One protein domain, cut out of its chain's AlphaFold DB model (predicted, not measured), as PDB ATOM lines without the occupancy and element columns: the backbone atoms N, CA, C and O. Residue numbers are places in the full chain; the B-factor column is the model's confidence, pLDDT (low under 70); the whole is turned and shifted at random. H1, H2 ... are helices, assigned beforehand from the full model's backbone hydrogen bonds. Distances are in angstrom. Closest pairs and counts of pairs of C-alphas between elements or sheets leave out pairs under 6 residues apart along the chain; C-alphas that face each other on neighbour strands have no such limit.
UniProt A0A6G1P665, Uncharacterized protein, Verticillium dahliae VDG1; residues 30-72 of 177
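This is residues 30 to 72 of the 177 residues of an uncharacterized protein of Verticillium dahliae VDG1 (UniProt A0A6G1P665). The longest helix, H1, stands at one end of an open, stretched-out chain, and the short H2 with H3 makes a corner at the other end. An outstretched run of backbone with no named element, residues 45 to 54, bridges the space between. The printed part has 43 residues with three named helices, in the order H1, H2, H3, and no named strand: all helix. It is extended, with a radius of gyration of the C-alphas of 15.2 A, and elongated, spanning 39 by 21 by 16 A.

H1, residues 30 to 44, is apart from H2, residues 55 to 59, and from H3, residues 61 to 70. H2 and H3 are close but not clearly touching; their closest C-alphas, those of Ala 58 and Arg 64, are 5.0 A apart. In H1 and H3 every O i to N i+4 pair is within hydrogen-bond range; in H2 0 of 1 is, beside 2 of 2 O i to N i+3 pairs.

H1 runs 21.0 A from C-alpha 30 at (-28.867, 39.632, -18.239). H2 measures 8.2 A. H3 measures 14.2 A and ends with C-alpha 70 at (-55.804, 39.378, -23.830).

The C-alphas farthest apart, those of Ala 42 and Ser 72, are 40.1 A apart. The printed part has no cut. The link H1 to H2 is short, H2 to H3 tight. No printed residue is under 70 in pLDDT.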
ATOM      1  N   GLU A  30     -29.456  40.827 -18.870       95.56
ATOM      2  CA  GLU A  30     -28.867  39.632 -18.239       95.56
ATOM      3  C   GLU A  30     -28.187  39.948 -16.895       95.56
ATOM      4  O   GLU A  30     -28.343  39.223 -15.912       95.56
ATOM      5  N   GLU A  31     -27.449  41.061 -16.831       96.88
ATOM      6  CA  GLU A  31     -26.787  41.510 -15.602       96.88
ATOM      7  C   GLU A  31     -27.818  41.869 -14.523       96.88
ATOM      8  O   GLU A  31     -27.669  41.484 -13.358       96.88
ATOM      9  N   PHE A  32     -28.883  42.573 -14.918       96.94
ATOM     10  CA  PHE A  32     -29.975  42.955 -14.031       96.94
ATOM     11  C   PHE A  32     -30.759  41.736 -13.526       96.94
ATOM     12  O   PHE A  32     -30.938  41.583 -12.318       96.94
ATOM     13  N   GLU A  33     -31.180  40.842 -14.419       95.25
ATOM     14  CA  GLU A  33     -31.901  39.608 -14.090       95.25
ATOM     15  C   GLU A  33     -31.082  38.727 -13.142       95.25
ATOM     16  O   GLU A  33     -31.585  38.288 -12.104       95.25
ATOM     17  N   GLY A  34     -29.787  38.551 -13.425       94.38
ATOM     18  CA  GLY A  34     -28.881  37.809 -12.554       94.38
ATOM     19  C   GLY A  34     -28.751  38.425 -11.158       94.38
ATOM     20  O   GLY A  34     -28.673  37.696 -10.169       94.38
ATOM     21  N   ALA A  35     -28.752  39.757 -11.044       96.12
ATOM     22  CA  ALA A  35     -28.767  40.431  -9.747       96.12
ATOM     23  C   ALA A  35     -30.080  40.194  -8.986       96.12
ATOM     24  O   ALA A  35     -30.036  39.865  -7.802       96.12
ATOM     25  N   VAL A  36     -31.229  40.280  -9.663       95.38
ATOM     26  CA  VAL A  36     -32.550  40.029  -9.061       95.38
ATOM     27  C   VAL A  36     -32.661  38.598  -8.529       95.38
ATOM     28  O   VAL A  36     -33.100  38.407  -7.396       95.38
ATOM     29  N   VAL A  37     -32.220  37.596  -9.299       94.06
ATOM     30  CA  VAL A  37     -32.246  36.186  -8.870       94.06
ATOM     31  C   VAL A  37     -31.373  35.965  -7.632       94.06
ATOM     32  O   VAL A  37     -31.805  35.295  -6.692       94.06
ATOM     33  N   ARG A  38     -30.167  36.552  -7.589       94.56
ATOM     34  CA  ARG A  38     -29.279  36.447  -6.417       94.56
ATOM     35  C   ARG A  38     -29.908  37.044  -5.162       94.56
ATOM     36  O   ARG A  38     -29.904  36.388  -4.124       94.56
ATOM     37  N   GLU A  39     -30.456  38.253  -5.258       96.75
ATOM     38  CA  GLU A  39     -31.094  38.919  -4.116       96.75
ATOM     39  C   GLU A  39     -32.339  38.162  -3.645       96.75
ATOM     40  O   GLU A  39     -32.538  37.974  -2.446       96.75
ATOM     41  N   PHE A  40     -33.150  37.645  -4.571       95.44
ATOM     42  CA  PHE A  40     -34.294  36.814  -4.209       95.44
ATOM     43  C   PHE A  40     -33.856  35.552  -3.451       95.44
ATOM     44  O   PHE A  40     -34.436  35.227  -2.415       95.44
ATOM     45  N   GLY A  41     -32.801  34.874  -3.909       95.31
ATOM     46  CA  GLY A  41     -32.256  33.702  -3.221       95.31
ATOM     47  C   GLY A  41     -31.684  34.033  -1.838       95.31
ATOM     48  O   GLY A  41     -31.849  33.263  -0.895       95.31
ATOM     49  N   ALA A  42     -31.070  35.207  -1.670       96.38
ATOM     50  CA  ALA A  42     -30.606  35.670  -0.363       96.38
ATOM     51  C   ALA A  42     -31.767  35.913   0.620       96.38
ATOM     52  O   ALA A  42     -31.629  35.638   1.812       96.38
ATOM     53  N   MET A  43     -32.913  36.398   0.127       96.88
ATOM     54  CA  MET A  43     -34.101  36.656   0.949       96.88
ATOM     55  C   MET A  43     -34.870  35.386   1.324       96.88
ATOM     56  O   MET A  43     -35.385  35.299   2.440       96.88
ATOM     57  N   TYR A  44     -34.977  34.422   0.408       95.62
ATOM     58  CA  TYR A  44     -35.908  33.294   0.543       95.62
ATOM     59  C   TYR A  44     -35.240  31.912   0.600       95.62
ATOM     60  O   TYR A  44     -35.914  30.930   0.902       95.62
ATOM     61  N   GLY A  45     -33.925  31.829   0.381       94.12
ATOM     62  CA  GLY A  45     -33.163  30.583   0.362       94.12
ATOM     63  C   GLY A  45     -32.900  30.048  -1.049       94.12
ATOM     64  O   GLY A  45     -33.159  30.707  -2.055       94.12
ATOM     65  N   ALA A  46     -32.328  28.844  -1.116       87.56
ATOM     66  CA  ALA A  46     -31.981  28.205  -2.381       87.56
ATOM     67  C   ALA A  46     -33.225  27.835  -3.206       87.56
ATOM     68  O   ALA A  46     -34.277  27.508  -2.661       87.56
ATOM     69  N   PHE A  47     -33.068  27.860  -4.528       87.50
ATOM     70  CA  PHE A  47     -34.109  27.490  -5.479       87.50
ATOM     71  C   PHE A  47     -34.034  26.009  -5.824       87.50
ATOM     72  O   PHE A  47     -32.963  25.514  -6.175       87.50
ATOM     73  N   ASP A  48     -35.182  25.338  -5.831       87.38
ATOM     74  CA  ASP A  48     -35.274  23.956  -6.304       87.38
ATOM     75  C   ASP A  48     -35.414  23.867  -7.835       87.38
ATOM     76  O   ASP A  48     -35.055  22.856  -8.435       87.38
ATOM     77  N   VAL A  49     -35.939  24.920  -8.482       88.56
ATOM     78  CA  VAL A  49     -36.212  24.952  -9.929       88.56
ATOM     79  C   VAL A  49     -35.914  26.332 -10.513       88.56
ATOM     80  O   VAL A  49     -36.367  27.349  -9.993       88.56
ATOM     81  N   ILE A  50     -35.209  26.343 -11.645       87.12
ATOM     82  CA  ILE A  50     -35.078  27.489 -12.551       87.12
ATOM     83  C   ILE A  50     -35.510  26.994 -13.930       87.12
ATOM     84  O   ILE A  50     -34.971  26.004 -14.422       87.12
ATOM     85  N   ALA A  51     -36.505  27.647 -14.527       89.25
ATOM     86  CA  ALA A  51     -37.065  27.257 -15.814       89.25
ATOM     87  C   ALA A  51     -37.317  28.489 -16.684       89.25
ATOM     88  O   ALA A  51     -37.704  29.545 -16.183       89.25
ATOM     89  N   GLU A  52     -37.117  28.325 -17.986       89.38
ATOM     90  CA  GLU A  52     -37.423  29.326 -19.000       89.38
ATOM     91  C   GLU A  52     -38.777  29.000 -19.640       89.38
ATOM     92  O   GLU A  52     -39.068  27.842 -19.939       89.38
ATOM     93  N   VAL A  53     -39.616  30.021 -19.826       90.50
ATOM     94  CA  VAL A  53     -40.899  29.899 -20.528       90.50
ATOM     95  C   VAL A  53     -40.746  30.566 -21.888       90.50
ATOM     96  O   VAL A  53     -40.534  31.774 -21.961       90.50
ATOM     97  N   ASN A  54     -40.851  29.775 -22.952       90.50
ATOM     98  CA  ASN A  54     -40.695  30.215 -24.335       90.50
ATOM     99  C   ASN A  54     -42.045  30.185 -25.085       90.50
ATOM    100  O   ASN A  54     -43.111  30.001 -24.490       90.50
ATOM    101  N   GLU A  55     -42.003  30.376 -26.403       89.00
ATOM    102  CA  GLU A  55     -43.196  30.377 -27.259       89.00
ATOM    103  C   GLU A  55     -43.949  29.035 -27.255       89.00
ATOM    104  O   GLU A  55     -45.167  29.033 -27.443       89.00
ATOM    105  N   ASP A  56     -43.280  27.918 -26.941       90.75
ATOM    106  CA  ASP A  56     -43.893  26.582 -26.868       90.75
ATOM    107  C   ASP A  56     -44.969  26.512 -25.773       90.75
ATOM    108  O   ASP A  56     -45.906  25.717 -25.847       90.75
ATOM    109  N   ALA A  57     -44.924  27.406 -24.778       89.50
ATOM    110  CA  ALA A  57     -45.989  27.533 -23.788       89.50
ATOM    111  C   ALA A  57     -47.359  27.837 -24.425       89.50
ATOM    112  O   ALA A  57     -48.390  27.515 -23.831       89.50
ATOM    113  N   ALA A  58     -47.394  28.412 -25.633       87.56
ATOM    114  CA  ALA A  58     -48.623  28.650 -26.387       87.56
ATOM    115  C   ALA A  58     -49.301  27.358 -26.883       87.56
ATOM    116  O   ALA A  58     -50.469  27.406 -27.272       87.56
ATOM    117  N   GLU A  59     -48.623  26.205 -26.844       92.44
ATOM    118  CA  GLU A  59     -49.237  24.897 -27.110       92.44
ATOM    119  C   GLU A  59     -50.206  24.479 -25.995       92.44
ATOM    120  O   GLU A  59     -51.152  23.720 -26.228       92.44
ATOM    121  N   LEU A  60     -50.026  25.008 -24.779       95.19
ATOM    122  CA  LEU A  60     -50.957  24.781 -23.683       95.19
ATOM    123  C   LEU A  60     -52.277  25.507 -23.968       95.19
ATOM    124  O   LEU A  60     -52.338  26.734 -24.052       95.19
ATOM    125  N   GLU A  61     -53.367  24.742 -24.044       95.56
ATOM    126  CA  GLU A  61     -54.724  25.229 -24.345       95.56
ATOM    127  C   GLU A  61     -55.129  26.440 -23.482       95.56
ATOM    128  O   GLU A  61     -55.732  27.395 -23.979       95.56
ATOM    129  N   SER A  62     -54.769  26.435 -22.193       96.00
ATOM    130  CA  SER A  62     -55.049  27.532 -21.258       96.00
ATOM    131  C   SER A  62     -54.290  28.814 -21.605       96.00
ATOM    132  O   SER A  62     -54.892  29.891 -21.603       96.00
ATOM    133  N   VAL A  63     -53.004  28.708 -21.947       95.06
ATOM    134  CA  VAL A  63     -52.152  29.837 -22.348       95.06
ATOM    135  C   VAL A  63     -52.644  30.402 -23.671       95.06
ATOM    136  O   VAL A  63     -52.900  31.599 -23.770       95.06
ATOM    137  N   ARG A  64     -52.892  29.538 -24.659       94.75
ATOM    138  CA  ARG A  64     -53.433  29.922 -25.967       94.75
ATOM    139  C   ARG A  64     -54.756  30.674 -25.846       94.75
ATOM    140  O   ARG A  64     -54.956  31.705 -26.492       94.75
ATOM    141  N   LYS A  65     -55.675  30.166 -25.016       96.00
ATOM    142  CA  LYS A  65     -56.968  30.809 -24.757       96.00
ATOM    143  C   LYS A  65     -56.781  32.166 -24.079       96.00
ATOM    144  O   LYS A  65     -57.384  33.134 -24.534       96.00
ATOM    145  N   GLY A  66     -55.928  32.238 -23.055       95.31
ATOM    146  CA  GLY A  66     -55.601  33.485 -22.364       95.31
ATOM    147  C   GLY A  66     -54.998  34.525 -23.308       95.31
ATOM    148  O   GLY A  66     -55.465  35.654 -23.354       95.31
ATOM    149  N   MET A  67     -54.036  34.138 -24.147       94.44
ATOM    150  CA  MET A  67     -53.449  35.024 -25.155       94.44
ATOM    151  C   MET A  67     -54.495  35.562 -26.133       94.44
ATOM    152  O   MET A  67     -54.541  36.766 -26.379       94.44
ATOM    153  N   LYS A  68     -55.368  34.689 -26.657       95.31
ATOM    154  CA  LYS A  68     -56.452  35.097 -27.560       95.31
ATOM    155  C   LYS A  68     -57.389  36.109 -26.897       95.31
ATOM    156  O   LYS A  68     -57.820  37.057 -27.548       95.31
ATOM    157  N   GLU A  69     -57.710  35.906 -25.623       95.38
ATOM    158  CA  GLU A  69     -58.533  36.832 -24.844       95.38
ATOM    159  C   GLU A  69     -57.823  38.174 -24.641       95.38
ATOM    160  O   GLU A  69     -58.372  39.200 -25.037       95.38
ATOM    161  N   LEU A  70     -56.588  38.172 -24.126       94.94
ATOM    162  CA  LEU A  70     -55.804  39.378 -23.830       94.94
ATOM    163  C   LEU A  70     -55.550  40.259 -25.067       94.94
ATOM    164  O   LEU A  70     -55.395  41.474 -24.947       94.94
ATOM    165  N   GLN A  71     -55.507  39.655 -26.256       93.56
ATOM    166  CA  GLN A  71     -55.322  40.347 -27.535       93.56
ATOM    167  C   GLN A  71     -56.637  40.796 -28.188       93.56
ATOM    168  O   GLN A  71     -56.615  41.522 -29.185       93.56
ATOM    169  N   SER A  72     -57.788  40.376 -27.660       92.88
ATOM    170  CA  SER A  72     -59.089  40.766 -28.196       92.88
ATOM    171  C   SER A  72     -59.376  42.251 -27.950       92.88
ATOM    172  O   SER A  72     -58.951  42.833 -26.952       92.88
TER     173      SER A  72